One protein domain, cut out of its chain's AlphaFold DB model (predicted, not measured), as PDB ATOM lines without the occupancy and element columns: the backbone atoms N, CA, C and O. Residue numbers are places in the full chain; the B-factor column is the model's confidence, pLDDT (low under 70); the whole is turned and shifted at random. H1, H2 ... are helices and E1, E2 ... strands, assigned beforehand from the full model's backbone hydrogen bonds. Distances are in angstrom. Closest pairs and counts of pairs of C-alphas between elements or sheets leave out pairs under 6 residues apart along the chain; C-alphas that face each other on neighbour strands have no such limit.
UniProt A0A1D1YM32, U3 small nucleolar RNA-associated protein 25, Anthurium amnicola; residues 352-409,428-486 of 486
ATOM      1  N   ARG A 352      86.402 100.361  72.233       89.38
ATOM      2  CA  ARG A 352      87.397  99.428  71.708       89.38
ATOM      3  C   ARG A 352      87.795  98.279  72.649       89.38
ATOM      4  O   ARG A 352      88.017  97.199  72.101       89.38
ATOM      5  N   PRO A 353      87.847  98.426  73.990       93.56
ATOM      6  CA  PRO A 353      88.273  97.337  74.869       93.56
ATOM      7  C   PRO A 353      87.436  96.076  74.689       93.56
ATOM      8  O   PRO A 353      86.207  96.147  74.682       93.56
ATOM      9  N   LYS A 354      88.108  94.926  74.556       92.50
ATOM     10  CA  LYS A 354      87.478  93.599  74.415       92.50
ATOM     11  C   LYS A 354      87.798  92.656  75.570       92.50
ATOM     12  O   LYS A 354      87.066  91.700  75.791       92.50
ATOM     13  N   VAL A 355      88.876  92.918  76.312       96.25
ATOM     14  CA  VAL A 355      89.330  92.061  77.416       96.25
ATOM     15  C   VAL A 355      89.577  92.892  78.671       96.25
ATOM     16  O   VAL A 355      90.217  93.941  78.612       96.25
ATOM     17  N   LEU A 356      89.117  92.385  79.817       96.56
ATOM     18  CA  LEU A 356      89.406  92.921  81.145       96.56
ATOM     19  C   LEU A 356      90.092  91.845  81.995       96.56
ATOM     20  O   LEU A 356      89.526  90.780  82.232       96.56
ATOM     21  N   PHE A 357      91.284  92.148  82.501       96.81
ATOM     22  CA  PHE A 357      91.956  91.357  83.527       96.81
ATOM     23  C   PHE A 357      91.759  92.007  84.894       96.81
ATOM     24  O   PHE A 357      92.236  93.119  85.124       96.81
ATOM     25  N   LEU A 358      91.101  91.291  85.807       96.56
ATOM     26  CA  LEU A 358      90.973  91.684  87.209       96.56
ATOM     27  C   LEU A 358      92.007  90.947  88.055       96.56
ATOM     28  O   LEU A 358      92.013  89.716  88.119       96.56
ATOM     29  N   LEU A 359      92.893  91.702  88.699       93.88
ATOM     30  CA  LEU A 359      94.016  91.172  89.466       93.88
ATOM     31  C   LEU A 359      94.075  91.826  90.852       93.88
ATOM     32  O   LEU A 359      93.738  92.999  90.981       93.88
ATOM     33  N   PRO A 360      94.513  91.098  91.894       91.81
ATOM     34  CA  PRO A 360      94.471  91.612  93.259       91.81
ATOM     35  C   PRO A 360      95.493  92.727  93.516       91.81
ATOM     36  O   PRO A 360      95.123  93.750  94.068       91.81
ATOM     37  N   HIS A 361      96.757  92.557  93.103       90.69
ATOM     38  CA  HIS A 361      97.843  93.511  93.385       90.69
ATOM     39  C   HIS A 361      98.677  93.822  92.133       90.69
ATOM     40  O   HIS A 361      98.739  93.004  91.203       90.69
ATOM     41  N   ARG A 362      99.407  94.949  92.150       93.12
ATOM     42  CA  ARG A 362     100.335  95.361  91.080       93.12
ATOM     43  C   ARG A 362     101.384  94.299  90.742       93.12
ATOM     44  O   ARG A 362     101.689  94.114  89.571       93.12
ATOM     45  N   SER A 363     101.871  93.521  91.706       89.88
ATOM     46  CA  SER A 363     102.813  92.414  91.466       89.88
ATOM     47  C   SER A 363     102.247  91.314  90.557       89.88
ATOM     48  O   SER A 363     102.969  90.736  89.739       89.88
ATOM     49  N   PHE A 364     100.942  91.039  90.645       89.81
ATOM     50  CA  PHE A 364     100.267  90.107  89.742       89.81
ATOM     51  C   PHE A 364     100.082  90.715  88.352       89.81
ATOM     52  O   PHE A 364     100.296  90.012  87.362       89.81
ATOM     53  N   ALA A 365      99.743  92.007  88.276       93.94
ATOM     54  CA  ALA A 365      99.672  92.742  87.013       93.94
ATOM     55  C   ALA A 365     101.034  92.786  86.309       93.94
ATOM     56  O   ALA A 365     101.106  92.477  85.122       93.94
ATOM     57  N   LEU A 366     102.118  93.035  87.050       92.75
ATOM     58  CA  LEU A 366     103.491  92.983  86.554       92.75
ATOM     59  C   LEU A 366     103.778  91.646  85.870       92.75
ATOM     60  O   LEU A 366     104.218  91.611  84.724       92.75
ATOM     61  N   ARG A 367     103.485  90.537  86.559       90.50
ATOM     62  CA  ARG A 367     103.720  89.190  86.027       90.50
ATOM     63  C   ARG A 367     102.889  88.905  84.776       90.50
ATOM     64  O   ARG A 367     103.432  88.387  83.804       90.50
ATOM     65  N   LEU A 368     101.602  89.255  84.796       93.62
ATOM     66  CA  LEU A 368     100.699  89.033  83.666       93.62
ATOM     67  C   LEU A 368     101.129  89.841  82.437       93.62
ATOM     68  O   LEU A 368     101.234  89.282  81.352       93.62
ATOM     69  N   VAL A 369     101.425  91.130  82.600       94.56
ATOM     70  CA  VAL A 369     101.785  92.021  81.486       94.56
ATOM     71  C   VAL A 369     103.164  91.675  80.927       94.56
ATOM     72  O   VAL A 369     103.315  91.617  79.709       94.56
ATOM     73  N   LYS A 370     104.148  91.347  81.782       92.00
ATOM     74  CA  LYS A 370     105.439  90.796  81.329       92.00
ATOM     75  C   LYS A 370     105.223  89.575  80.439       92.00
ATOM     76  O   LYS A 370     105.793  89.494  79.352       92.00
ATOM     77  N   ARG A 371     104.372  88.642  80.880       92.12
ATOM     78  CA  ARG A 371     104.104  87.420  80.120       92.12
ATOM     79  C   ARG A 371     103.330  87.692  78.829       92.12
ATOM     80  O   ARG A 371     103.671  87.125  77.799       92.12
ATOM     81  N   LEU A 372     102.371  88.613  78.851       94.81
ATOM     82  CA  LEU A 372     101.635  89.084  77.673       94.81
ATOM     83  C   LEU A 372     102.562  89.681  76.612       94.81
ATOM     84  O   LEU A 372     102.447  89.330  75.437       94.81
ATOM     85  N   ILE A 373     103.518  90.521  77.016       93.38
ATOM     86  CA  ILE A 373     104.525  91.082  76.105       93.38
ATOM     87  C   ILE A 373     105.373  89.958  75.492       93.38
ATOM     88  O   ILE A 373     105.570  89.943  74.281       93.38
ATOM     89  N   GLN A 374     105.826  88.989  76.295       91.19
ATOM     90  CA  GLN A 374     106.615  87.846  75.809       91.19
ATOM     91  C   GLN A 374     105.840  86.942  74.837       91.19
ATOM     92  O   GLN A 374     106.420  86.417  73.888       91.19
ATOM     93  N   LEU A 375     104.542  86.738  75.073       92.06
ATOM     94  CA  LEU A 375     103.673  85.907  74.237       92.06
ATOM     95  C   LEU A 375     103.218  86.609  72.952       92.06
ATOM     96  O   LEU A 375     102.750  85.943  72.031       92.06
ATOM     97  N   THR A 376     103.372  87.930  72.863       92.44
ATOM     98  CA  THR A 376     103.029  88.684  71.657       92.44
ATOM     99  C   THR A 376     104.200  88.651  70.660       92.44
ATOM    100  O   THR A 376     105.312  89.045  71.016       92.44
ATOM    101  N   PRO A 377     103.990  88.235  69.397       89.25
ATOM    102  CA  PRO A 377     105.035  88.230  68.377       89.25
ATOM    103  C   PRO A 377     105.352  89.661  67.927       89.25
ATOM    104  O   PRO A 377     104.690  90.217  67.051       89.25
ATOM    105  N   LEU A 378     106.375  90.268  68.531       84.50
ATOM    106  CA  LEU A 378     106.849  91.609  68.181       84.50
ATOM    107  C   LEU A 378     108.045  91.551  67.216       84.50
ATOM    108  O   LEU A 378     108.960  90.755  67.430       84.50
ATOM    109  N   PRO A 379     108.091  92.412  66.178       72.38
ATOM    110  CA  PRO A 379     109.173  92.393  65.194       72.38
ATOM    111  C   PRO A 379     110.514  92.893  65.758       72.38
ATOM    112  O   PRO A 379     111.565  92.467  65.284       72.38
ATOM    113  N   LYS A 380     110.501  93.770  66.774       70.19
ATOM    114  CA  LYS A 380     111.688  94.209  67.531       70.19
ATOM    115  C   LYS A 380     111.354  94.331  69.022       70.19
ATOM    116  O   LYS A 380     110.248  94.729  69.381       70.19
ATOM    117  N   LYS A 381     112.327  94.029  69.890       56.44
ATOM    118  CA  LYS A 381     112.164  94.012  71.361       56.44
ATOM    119  C   LYS A 381     111.936  95.395  72.002       56.44
ATOM    120  O   LYS A 381     111.456  95.446  73.124       56.44
ATOM    121  N   GLY A 382     112.214  96.491  71.290       62.06
ATOM    122  CA  GLY A 382     111.969  97.871  71.742       62.06
ATOM    123  C   GLY A 382     110.575  98.420  71.425       62.06
ATOM    124  O   GLY A 382     110.289  99.573  71.720       62.06
ATOM    125  N   ASN A 383     109.685  97.621  70.835       83.62
ATOM    126  CA  ASN A 383     108.382  98.103  70.377       83.62
ATOM    127  C   ASN A 383     107.324  98.118  71.495       83.62
ATOM    128  O   ASN A 383     106.152  97.850  71.238       83.62
ATOM    129  N   VAL A 384     107.719  98.376  72.742       91.12
ATOM    130  CA  VAL A 384     106.780  98.525  73.858       91.12
ATOM    131  C   VAL A 384     106.909  99.932  74.423       91.12
ATOM    132  O   VAL A 384     107.884 100.261  75.096       91.12
ATOM    133  N   GLU A 385     105.919 100.768  74.138       91.75
ATOM    134  CA  GLU A 385     105.871 102.151  74.604       91.75
ATOM    135  C   GLU A 385     105.500 102.206  76.092       91.75
ATOM    136  O   GLU A 385     104.678 101.420  76.576       91.75
ATOM    137  N   HIS A 386     106.091 103.166  76.810       92.56
ATOM    138  CA  HIS A 386     105.921 103.379  78.256       92.56
ATOM    139  C   HIS A 386     106.324 102.192  79.144       92.56
ATOM    140  O   HIS A 386     105.870 102.081  80.284       92.56
ATOM    141  N   LEU A 387     107.213 101.324  78.655       91.75
ATOM    142  CA  LEU A 387     107.718 100.201  79.438       91.75
ATOM    143  C   LEU A 387     108.479 100.663  80.695       91.75
ATOM    144  O   LEU A 387     108.278 100.083  81.754       91.75
ATOM    145  N   GLY A 388     109.279 101.735  80.611       90.50
ATOM    146  CA  GLY A 388     109.982 102.308  81.773       90.50
ATOM    147  C   GLY A 388     109.021 102.716  82.894       90.50
ATOM    148  O   GLY A 388     109.083 102.160  83.985       90.50
ATOM    149  N   ARG A 389     108.022 103.553  82.569       93.25
ATOM    150  CA  ARG A 389     106.942 103.937  83.499       93.25
ATOM    151  C   ARG A 389     106.243 102.723  84.116       93.25
ATOM    152  O   ARG A 389     105.878 102.745  85.286       93.25
ATOM    153  N   PHE A 390     106.022 101.674  83.325       94.31
ATOM    154  CA  PHE A 390     105.385 100.458  83.813       94.31
ATOM    155  C   PHE A 390     106.222  99.770  84.896       94.31
ATOM    156  O   PHE A 390     105.679  99.386  85.929       94.31
ATOM    157  N   TYR A 391     107.533  99.651  84.697       91.88
ATOM    158  CA  TYR A 391     108.432  99.108  85.712       91.88
ATOM    159  C   TYR A 391     108.557 100.012  86.938       91.88
ATOM    160  O   TYR A 391     108.586  99.498  88.053       91.88
ATOM    161  N   ASP A 392     108.540 101.331  86.758       91.50
ATOM    162  CA  ASP A 392     108.578 102.276  87.875       91.50
ATOM    163  C   ASP A 392     107.329 102.177  88.765       91.50
ATOM    164  O   ASP A 392     107.442 102.215  89.990       91.50
ATOM    165  N   GLU A 393     106.143 102.026  88.160       92.88
ATOM    166  CA  GLU A 393     104.867 101.985  88.884       92.88
ATOM    167  C   GLU A 393     104.526 100.585  89.425       92.88
ATOM    168  O   GLU A 393     103.975 100.462  90.518       92.88
ATOM    169  N   PHE A 394     104.833  99.514  88.684       91.81
ATOM    170  CA  PHE A 394     104.441  98.140  89.036       91.81
ATOM    171  C   PHE A 394     105.585  97.288  89.602       91.81
ATOM    172  O   PHE A 394     105.317  96.241  90.200       91.81
ATOM    173  N   GLY A 395     106.838  97.707  89.420       87.44
ATOM    174  CA  GLY A 395     108.024  97.051  89.966       87.44
ATOM    175  C   GLY A 395     108.242  97.326  91.455       87.44
ATOM    176  O   GLY A 395     107.511  98.074  92.101       87.44
ATOM    177  N   THR A 396     109.259  96.677  92.011       82.06
ATOM    178  CA  THR A 396     109.839  96.965  93.333       82.06
ATOM    179  C   THR A 396     111.163  97.710  93.175       82.06
ATOM    180  O   THR A 396     111.765  97.668  92.104       82.06
ATOM    181  N   ASP A 397     111.665  98.355  94.228       63.50
ATOM    182  CA  ASP A 397     112.964  99.045  94.161       63.50
ATOM    183  C   ASP A 397     114.115  98.098  93.779       63.50
ATOM    184  O   ASP A 397     114.957  98.469  92.972       63.50
ATOM    185  N   ASP A 398     114.077  96.832  94.215       57.16
ATOM    186  CA  ASP A 398     115.058  95.814  93.797       57.16
ATOM    187  C   ASP A 398     114.956  95.437  92.295       57.16
ATOM    188  O   ASP A 398     115.861  94.816  91.757       57.16
ATOM    189  N   SER A 399     113.869  95.808  91.603       53.75
ATOM    190  CA  SER A 399     113.666  95.554  90.164       53.75
ATOM    191  C   SER A 399     114.060  96.730  89.261       53.75
ATOM    192  O   SER A 399     113.971  96.609  88.042       53.75
ATOM    193  N   LYS A 400     114.466  97.864  89.847       50.91
ATOM    194  CA  LYS A 400     114.894  99.070  89.116       50.91
ATOM    195  C   LYS A 400     116.370  99.021  88.703       50.91
ATOM    196  O   LYS A 400     116.748  99.712  87.763       50.91
ATOM    197  N   ASP A 401     117.165  98.176  89.361       44.34
ATOM    198  CA  ASP A 401     118.613  98.045  89.138       44.34
ATOM    199  C   ASP A 401     118.992  96.980  88.084       44.34
ATOM    200  O   ASP A 401     120.151  96.902  87.672       44.34
ATOM    201  N   GLU A 402     118.043  96.172  87.598       48.41
ATOM    202  CA  GLU A 402     118.296  95.230  86.501       48.41
ATOM    203  C   GLU A 402     117.897  95.866  85.160       48.41
ATOM    204  O   GLU A 402     116.755  96.286  84.959       48.41
ATOM    205  N   ASN A 403     118.837  95.920  84.212       48.53
ATOM    206  CA  ASN A 403     118.588  96.438  82.866       48.53
ATOM    207  C   ASN A 403     117.330  95.806  82.231       48.53
ATOM    208  O   ASN A 403     117.132  94.589  82.268       48.53
ATOM    209  N   VAL A 404     116.526  96.638  81.553       53.06
ATOM    210  CA  VAL A 404     115.275  96.267  80.846       53.06
ATOM    211  C   VAL A 404     115.464  95.062  79.904       53.06
ATOM    212  O   VAL A 404     114.540  94.280  79.675       53.06
ATOM    213  N   GLU A 405     116.680  94.882  79.384       48.88
ATOM    214  CA  GLU A 405     117.062  93.813  78.461       48.88
ATOM    215  C   GLU A 405     117.328  92.452  79.141       48.88
ATOM    216  O   GLU A 405     117.081  91.406  78.530       48.88
ATOM    217  N   THR A 406     117.742  92.447  80.411       54.47
ATOM    218  CA  THR A 406     117.913  91.236  81.234       54.47
ATOM    219  C   THR A 406     116.555  90.712  81.717       54.47
ATOM    220  O   THR A 406     116.285  89.518  81.648       54.47
ATOM    221  N   MET A 407     115.628  91.619  82.046       52.81
ATOM    222  CA  MET A 407     114.275  91.333  82.559       52.81
ATOM    223  C   MET A 407     113.338  90.586  81.587       52.81
ATOM    224  O   MET A 407     112.321  90.024  82.003       52.81
ATOM    225  N   LEU A 408     113.648  90.592  80.286       54.09
ATOM    226  CA  LEU A 408     112.907  89.866  79.244       54.09
ATOM    227  C   LEU A 408     113.514  88.493  78.915       54.09
ATOM    228  O   LEU A 408     112.910  87.732  78.153       54.09
ATOM    229  N   ARG A 409     114.698  88.169  79.448       50.62
ATOM    230  CA  ARG A 409     115.339  86.860  79.301       50.62
ATOM    231  C   ARG A 409     115.015  86.019  80.534       50.62
ATOM    232  O   ARG A 409     115.208  86.452  81.660       50.62
ATOM    233  N   ASP A 428     105.165  81.334 101.624       74.31
ATOM    234  CA  ASP A 428     103.828  81.698 101.147       74.31
ATOM    235  C   ASP A 428     103.592  83.212 101.136       74.31
ATOM    236  O   ASP A 428     103.101  83.761 100.144       74.31
ATOM    237  N   HIS A 429     103.983  83.902 102.208       81.31
ATOM    238  CA  HIS A 429     103.898  85.351 102.284       81.31
ATOM    239  C   HIS A 429     104.788  85.986 101.213       81.31
ATOM    240  O   HIS A 429     104.371  86.948 100.573       81.31
ATOM    241  N   GLN A 430     106.010  85.501 101.001       77.38
ATOM    242  CA  GLN A 430     106.898  86.061  99.972       77.38
ATOM    243  C   GLN A 430     106.324  85.872  98.562       77.38
ATOM    244  O   GLN A 430     106.378  86.780  97.740       77.38
ATOM    245  N   VAL A 431     105.697  84.729  98.290       74.25
ATOM    246  CA  VAL A 431     105.063  84.449  96.996       74.25
ATOM    247  C   VAL A 431     103.871  85.369  96.710       74.25
ATOM    248  O   VAL A 431     103.652  85.736  95.553       74.25
ATOM    249  N   LEU A 432     103.084  85.703  97.734       77.50
ATOM    250  CA  LEU A 432     101.882  86.533  97.610       77.50
ATOM    251  C   LEU A 432     102.169  88.033  97.681       77.50
ATOM    252  O   LEU A 432     101.521  88.812  96.984       77.50
ATOM    253  N   PHE A 433     103.119  88.409  98.535       81.06
ATOM    254  CA  PHE A 433     103.348  89.784  98.970       81.06
ATOM    255  C   PHE A 433     104.807  90.240  98.825       81.06
ATOM    256  O   PHE A 433     105.206  91.240  99.421       81.06
ATOM    257  N   GLY A 434     105.644  89.490  98.108       76.31
ATOM    258  CA  GLY A 434     107.052  89.839  97.899       76.31
ATOM    259  C   GLY A 434     107.276  90.951  96.872       76.31
ATOM    260  O   GLY A 434     108.370  91.494  96.818       76.31
ATOM    261  N   GLY A 435     106.265  91.283  96.066       83.50
ATOM    262  CA  GLY A 435     106.333  92.354  95.070       83.50
ATOM    263  C   GLY A 435     105.609  93.628  95.506       83.50
ATOM    264  O   GLY A 435     105.275  93.810  96.676       83.50
ATOM    265  N   ASN A 436     105.305  94.492  94.534       89.06
ATOM    266  CA  ASN A 436     104.423  95.633  94.750       89.06
ATOM    267  C   ASN A 436     103.000  95.148  95.093       89.06
ATOM    268  O   ASN A 436     102.332  94.504  94.279       89.06
ATOM    269  N   ASN A 437     102.556  95.422  96.319       90.19
ATOM    270  CA  ASN A 437     101.278  94.944  96.854       90.19
ATOM    271  C   ASN A 437     100.159  95.973  96.774       90.19
ATOM    272  O   ASN A 437      99.084  95.723  97.307       90.19
ATOM    273  N   ASP A 438     100.410  97.116  96.143       92.00
ATOM    274  CA  ASP A 438      99.378  98.116  95.953       92.00
ATOM    275  C   ASP A 438      98.260  97.539  95.063       92.00
ATOM    276  O   ASP A 438      98.506  96.914  94.021       92.00
ATOM    277  N   ASP A 439      97.031  97.685  95.539       93.00
ATOM    278  CA  ASP A 439      95.791  97.136  95.006       93.00
ATOM    279  C   ASP A 439      94.913  98.215  94.354       93.00
ATOM    280  O   ASP A 439      93.764  97.949  94.012       93.00
ATOM    281  N   CYS A 440      95.456  99.416  94.141       93.94
ATOM    282  CA  CYS A 440      94.783 100.538  93.508       93.94
ATOM    283  C   CYS A 440      95.450 100.893  92.171       93.94
ATOM    284  O   CYS A 440      96.281 101.799  92.068       93.94
ATOM    285  N   PHE A 441      95.076 100.163  91.120       94.69
ATOM    286  CA  PHE A 441      95.586 100.383  89.764       94.69
ATOM    287  C   PHE A 441      94.550 100.088  88.675       94.69
ATOM    288  O   PHE A 441      93.716  99.184  88.816       94.69
ATOM    289  N   VAL A 442      94.664 100.819  87.564       95.88
ATOM    290  CA  VAL A 442      93.967 100.592  86.290       95.88
ATOM    291  C   VAL A 442      94.914 100.999  85.161       95.88
ATOM    292  O   VAL A 442      95.498 102.078  85.200       95.88
ATOM    293  N   MET A 443      95.075 100.150  84.149       96.12
ATOM    294  CA  MET A 443      95.956 100.408  83.011       96.12
ATOM    295  C   MET A 443      95.340  99.872  81.717       96.12
ATOM    296  O   MET A 443      94.956  98.705  81.642       96.12
ATOM    297  N   GLY A 444      95.292 100.708  80.678       96.88
ATOM    298  CA  GLY A 444      94.936 100.287  79.324       96.88
ATOM    299  C   GLY A 444      96.148  99.780  78.536       96.88
ATOM    300  O   GLY A 444      97.238 100.353  78.613       96.88
ATOM    301  N   ILE A 445      95.952  98.729  77.744       97.69
ATOM    302  CA  ILE A 445      96.931  98.170  76.805       97.69
ATOM    303  C   ILE A 445      96.350  98.274  75.396       97.69
ATOM    304  O   ILE A 445      95.263  97.764  75.115       97.69
ATOM    305  N   LYS A 446      97.077  98.944  74.500       95.81
ATOM    306  CA  LYS A 446      96.710  99.101  73.088       95.81
ATOM    307  C   LYS A 446      97.733  98.386  72.213       95.81
ATOM    308  O   LYS A 446      98.926  98.660  72.301       95.81
ATOM    309  N   PHE A 447      97.263  97.523  71.326       93.94
ATOM    310  CA  PHE A 447      98.071  96.957  70.258       93.94
ATOM    311  C   PHE A 447      98.045  97.883  69.040       93.94
ATOM    312  O   PHE A 447      96.992  98.367  68.597       93.94
ATOM    313  N   THR A 448      99.225  98.124  68.484       88.88
ATOM    314  CA  THR A 448      99.410  98.734  67.168       88.88
ATOM    315  C   THR A 448      99.893  97.665  66.184       88.88
ATOM    316  O   THR A 448     100.038  96.495  66.533       88.88
ATOM    317  N   ARG A 449     100.142  98.043  64.925       82.25
ATOM    318  CA  ARG A 449     100.620  97.097  63.904       82.25
ATOM    319  C   ARG A 449     101.983  96.485  64.252       82.25
ATOM    320  O   ARG A 449     102.278  95.380  63.808       82.25
ATOM    321  N   LYS A 450     102.827  97.214  64.987       85.50
ATOM    322  CA  LYS A 450     104.214  96.811  65.274       85.50
ATOM    323  C   LYS A 450     104.607  96.954  66.746       85.50
ATOM    324  O   LYS A 450     105.668  96.442  67.097       85.50
ATOM    325  N   SER A 451     103.804  97.624  67.572       91.44
ATOM    326  CA  SER A 451     104.103  97.949  68.971       91.44
ATOM    327  C   SER A 451     102.954  97.625  69.926       91.44
ATOM    328  O   SER A 451     101.800  97.457  69.526       91.44
ATOM    329  N   ILE A 452     103.288  97.543  71.211       94.88
ATOM    330  CA  ILE A 452     102.336  97.544  72.322       94.88
ATOM    331  C   ILE A 452     102.491  98.880  73.039       94.88
ATOM    332  O   ILE A 452     103.590  99.231  73.459       94.88
ATOM    333  N   LYS A 453     101.395  99.610  73.219       95.31
ATOM    334  CA  LYS A 453     101.361 100.826  74.024       95.31
ATOM    335  C   LYS A 453     100.736 100.531  75.378       95.31
ATOM    336  O   LYS A 453      99.546 100.214  75.462       95.31
ATOM    337  N   LEU A 454     101.547 100.642  76.427       96.06
ATOM    338  CA  LEU A 454     101.076 100.601  77.809       96.06
ATOM    339  C   LEU A 454     100.531 101.979  78.207       96.06
ATOM    340  O   LEU A 454     100.938 103.002  77.650       96.06
ATOM    341  N   PHE A 455      99.602 102.004  79.165       95.50
ATOM    342  CA  PHE A 455      98.890 103.214  79.597       95.50
ATOM    343  C   PHE A 455      98.124 103.916  78.460       95.50
ATOM    344  O   PHE A 455      98.111 105.141  78.359       95.50
ATOM    345  N   GLY A 456      97.498 103.133  77.577       92.12
ATOM    346  CA  GLY A 456      96.564 103.667  76.586       92.12
ATOM    347  C   GLY A 456      95.272 104.175  77.236       92.12
ATOM    348  O   GLY A 456      94.838 103.628  78.248       92.12
ATOM    349  N   ASP A 457      94.645 105.185  76.629       92.81
ATOM    350  CA  ASP A 457      93.326 105.676  77.047       92.81
ATOM    351  C   ASP A 457      92.273 104.558  76.979       92.81
ATOM    352  O   ASP A 457      92.250 103.782  76.017       92.81
ATOM    353  N   PHE A 458      91.389 104.494  77.979       91.25
ATOM    354  CA  PHE A 458      90.480 103.372  78.200       91.25
ATOM    355  C   PHE A 458      89.562 103.125  77.008       91.25
ATOM    356  O   PHE A 458      89.420 101.983  76.592       91.25
ATOM    357  N   TYR A 459      89.018 104.162  76.375       90.44
ATOM    358  CA  TYR A 459      88.128 103.987  75.221       90.44
ATOM    359  C   TYR A 459      88.851 103.532  73.946       90.44
ATOM    360  O   TYR A 459      88.225 102.962  73.050       90.44
ATOM    361  N   SER A 460      90.165 103.759  73.869       89.62
ATOM    362  CA  SER A 460      90.995 103.492  72.686       89.62
ATOM    363  C   SER A 460      91.911 102.266  72.813       89.62
ATOM    364  O   SER A 460      92.566 101.880  71.831       89.62
ATOM    365  N   CYS A 461      91.982 101.674  74.005       95.00
ATOM    366  CA  CYS A 461      92.767 100.480  74.290       95.00
ATOM    367  C   CYS A 461      92.023  99.200  73.879       95.00
ATOM    368  O   CYS A 461      90.818  99.214  73.642       95.00
ATOM    369  N   ASP A 462      92.755  98.096  73.745       95.69
ATOM    370  CA  ASP A 462      92.182  96.793  73.387       95.69
ATOM    371  C   ASP A 462      91.939  95.923  74.628       95.69
ATOM    372  O   ASP A 462      90.991  95.135  74.667       95.69
ATOM    373  N   MET A 463      92.783  96.080  75.653       97.44
ATOM    374  CA  MET A 463      92.688  95.357  76.918       97.44
ATOM    375  C   MET A 463      92.823  96.316  78.101       97.44
ATOM    376  O   MET A 463      93.615  97.255  78.051       97.44
ATOM    377  N   ILE A 464      92.104  96.042  79.186       97.44
ATOM    378  CA  ILE A 464      92.239  96.749  80.463       97.44
ATOM    379  C   ILE A 464      92.781  95.768  81.502       97.44
ATOM    380  O   ILE A 464      92.285  94.652  81.638       97.44
ATOM    381  N   VAL A 465      93.797  96.187  82.250       97.75
ATOM    382  CA  VAL A 465      94.323  95.469  83.414       97.75
ATOM    383  C   VAL A 465      94.043  96.321  84.640       97.75
ATOM    384  O   VAL A 465      94.529  97.446  84.742       97.75
ATOM    385  N   ALA A 466      93.240  95.802  85.560       97.25
ATOM    386  CA  ALA A 466      92.760  96.572  86.693       97.25
ATOM    387  C   ALA A 466      92.690  95.742  87.971       97.25
ATOM    388  O   ALA A 466      92.585  94.515  87.964       97.25
ATOM    389  N   SER A 467      92.704  96.462  89.078       96.31
ATOM    390  CA  SER A 467      92.266  95.967  90.375       96.31
ATOM    391  C   SER A 467      90.768  96.210  90.560       96.31
ATOM    392  O   SER A 467      90.236  97.174  90.002       96.31
ATOM    393  N   PRO A 468      90.070  95.398  91.376       94.50
ATOM    394  CA  PRO A 468      88.684  95.680  91.739       94.50
ATOM    395  C   PRO A 468      88.503  97.073  92.362       94.50
ATOM    396  O   PRO A 468      87.546  97.771  92.031       94.50
ATOM    397  N   LEU A 469      89.435  97.505  93.223       92.69
ATOM    398  CA  LEU A 469      89.381  98.823  93.862       92.69
ATOM    399  C   LEU A 469      89.642  99.954  92.868       92.69
ATOM    400  O   LEU A 469      88.857 100.899  92.813       92.69
ATOM    401  N   GLY A 470      90.690  99.842  92.047       90.69
ATOM    402  CA  GLY A 470      90.998 100.845  91.029       90.69
ATOM    403  C   GLY A 470      89.855 101.018  90.027       90.69
ATOM    404  O   GLY A 470      89.476 102.144  89.713       90.69
ATOM    405  N   LEU A 471      89.245  99.917  89.575       89.81
ATOM    406  CA  LEU A 471      88.108  99.977  88.654       89.81
ATOM    407  C   LEU A 471      86.886 100.655  89.294       89.81
ATOM    408  O   LEU A 471      86.212 101.458  88.650       89.81
ATOM    409  N   SER A 472      86.635 100.366  90.573       88.75
ATOM    410  CA  SER A 472      85.558 100.978  91.351       88.75
ATOM    411  C   SER A 472      85.730 102.499  91.462       88.75
ATOM    412  O   SER A 472      84.799 103.246  91.175       88.75
ATOM    413  N   GLN A 473      86.938 102.980  91.778       86.69
ATOM    414  CA  GLN A 473      87.232 104.418  91.869       86.69
ATOM    415  C   GLN A 473      87.023 105.155  90.543       86.69
ATOM    416  O   GLN A 473      86.409 106.222  90.525       86.69
ATOM    417  N   VAL A 474      87.476 104.568  89.429       82.25
ATOM    418  CA  VAL A 474      87.234 105.134  88.093       82.25
ATOM    419  C   VAL A 474      85.731 105.228  87.829       82.25
ATOM    420  O   VAL A 474      85.253 106.268  87.380       82.25
ATOM    421  N   SER A 475      84.956 104.201  88.188       73.12
ATOM    422  CA  SER A 475      83.501 104.239  88.021       73.12
ATOM    423  C   SER A 475      82.832 105.337  88.855       73.12
ATOM    424  O   SER A 475      81.959 106.024  88.333       73.12
ATOM    425  N   TYR A 476      83.233 105.538  90.116       65.62
ATOM    426  CA  TYR A 476      82.669 106.605  90.955       65.62
ATOM    427  C   TYR A 476      82.997 108.000  90.420       65.62
ATOM    428  O   TYR A 476      82.117 108.859  90.383       65.62
ATOM    429  N   SER A 477      84.217 108.207  89.922       59.34
ATOM    430  CA  SER A 477      84.605 109.494  89.335       59.34
ATOM    431  C   SER A 477      83.778 109.864  88.094       59.34
ATOM    432  O   SER A 477      83.455 111.032  87.894       59.34
ATOM    433  N   VAL A 478      83.348 108.879  87.293       56.22
ATOM    434  CA  VAL A 478      82.462 109.108  86.135       56.22
ATOM    435  C   VAL A 478      81.041 109.483  86.575       56.22
ATOM    436  O   VAL A 478      80.405 110.340  85.955       56.22
ATOM    437  N   VAL A 479      80.543 108.887  87.663       51.66
ATOM    438  CA  VAL A 479      79.215 109.206  88.209       51.66
ATOM    439  C   VAL A 479      79.186 110.629  88.776       51.66
ATOM    440  O   VAL A 479      78.257 111.371  88.468       51.66
ATOM    441  N   GLU A 480      80.221 111.051  89.509       40.16
ATOM    442  CA  GLU A 480      80.284 112.401  90.095       40.16
ATOM    443  C   GLU A 480      80.359 113.519  89.045       40.16
ATOM    444  O   GLU A 480      79.749 114.578  89.218       40.16
ATOM    445  N   VAL A 481      81.062 113.295  87.930       48.38
ATOM    446  CA  VAL A 481      81.086 114.256  86.812       48.38
ATOM    447  C   VAL A 481      79.707 114.359  86.158       48.38
ATOM    448  O   VAL A 481      79.272 115.454  85.817       48.38
ATOM    449  N   SER A 482      78.980 113.245  86.048       44.03
ATOM    450  CA  SER A 482      77.641 113.219  85.446       44.03
ATOM    451  C   SER A 482      76.597 113.934  86.312       44.03
ATOM    452  O   SER A 482      75.742 114.633  85.780       44.03
ATOM    453  N   THR A 483      76.692 113.817  87.640       44.44
ATOM    454  CA  THR A 483      75.772 114.475  88.588       44.44
ATOM    455  C   THR A 483      76.039 115.964  88.795       44.44
ATOM    456  O   THR A 483      75.173 116.661  89.309       44.44
ATOM    457  N   ASN A 484      77.220 116.463  88.421       43.03
ATOM    458  CA  ASN A 484      77.557 117.890  88.511       43.03
ATOM    459  C   ASN A 484      77.265 118.661  87.208       43.03
ATOM    460  O   ASN A 484      77.436 119.878  87.168       43.03
ATOM    461  N   ILE A 485      76.858 117.960  86.143       45.38
ATOM    462  CA  ILE A 485      76.488 118.539  84.837       45.38
ATOM    463  C   ILE A 485      74.953 118.595  84.648       45.38
ATOM    464  O   ILE A 485      74.469 119.246  83.722       45.38
ATOM    465  N   SER A 486      74.180 117.961  85.530       35.12
ATOM    466  CA  SER A 486      72.711 118.055  85.618       35.12
ATOM    467  C   SER A 486      72.285 119.111  86.627       35.12
ATOM    468  O   SER A 486      71.329 119.858  86.324       35.12
TER     469      SER A 486
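This is residues 352 to 409 and 428 to 486 of the 486 residues of the protein "U3 small nucleolar RNA-associated protein 25" of Anthurium amnicola (UniProt A0A1D1YM32). A small, twisted four-stranded sheet has helix H1 lying along one face, and H2 folds back beside the first residues of H1, near the edge strand E3. H4 starts over the opposite face, and its residues 475 to 483, with the tail to 486, stick out as an arm; H3 sits off the sheet at the cut. The printed part has 117 residues with four named helices and four named strands, in the order E1 H1 H2 H3 E2 E3 E4 H4, in the class mixed, helices and strands. The sheet, E1 E4 E2 E3, is mixed. The whole is compact, with a radius of gyration of the C-alphas of 15.5 A, and flat, spanning 53 by 40 by 21 A.

The sheet runs E1, residues 355 to 358, E4, 463 to 466, E2, 442 to 447, and E3, 452 to 456; from edge to edge the strands' lines turn by 62 degrees. E1 and E4 are parallel, with N 357 and O 464 within hydrogen-bond range at 2.8 A. E4 and E2 are antiparallel, with N 443 and O 465 at 2.8 A. E2 and E3 are an antiparallel hairpin, with N 453 and O 446 at 2.8 A. H1, residues 362 to 375, is on the sheet at a height of 8.5 A, over E4 and along the strands; their closest C-alphas are those of Ala 365 and Val 465, 7.0 A apart. H2, residues 387 to 394, touches residues 362 to 366 of H1 alone, closest at the C-alphas of Arg 362 and Phe 394, 5.4 A; the two are a helical hairpin at a shallow tilt of 28 degrees, opposite ways. H2 only grazes the sheet, with residues 387 to 390. H4, residues 468 to 483, is on the opposite face from H1, at a height of 11.5 A, giving three layers, helices on both faces of a sheet; its C-alpha 470 is 5.6 A from C-alpha 442 of E2, the closest pair. H3, residues 428 to 433, is not on the sheet; it is close to H1 but not clearly touching, the C-alphas of Ser 363 and Phe 433 being 8.0 A apart. In H1, H2, H3 and H4 every O i to N i+4 pair is within hydrogen-bond range.

E1 begins at C-alpha 355 (89.330, 92.061, 77.416). H4 measures 23.0 A, H1 19.6 A, E2 16.9 A and H2 10.3 A; E1, E3, E4 and H3 are shorter. H4 ends at C-alpha 483 (75.772, 114.475, 88.588).

Without residues 475 to 486, which stand free, the body spans 40 by 35 by 20 A. Residues 410 to 427 are not printed, and C-alphas 409 and 428 are 25.2 A apart. The link from H1 to H2 is long. Mean pLDDT of the printed part is 81.7; residues 381 to 382, 397 to 409 and 476 to 486 are under 70.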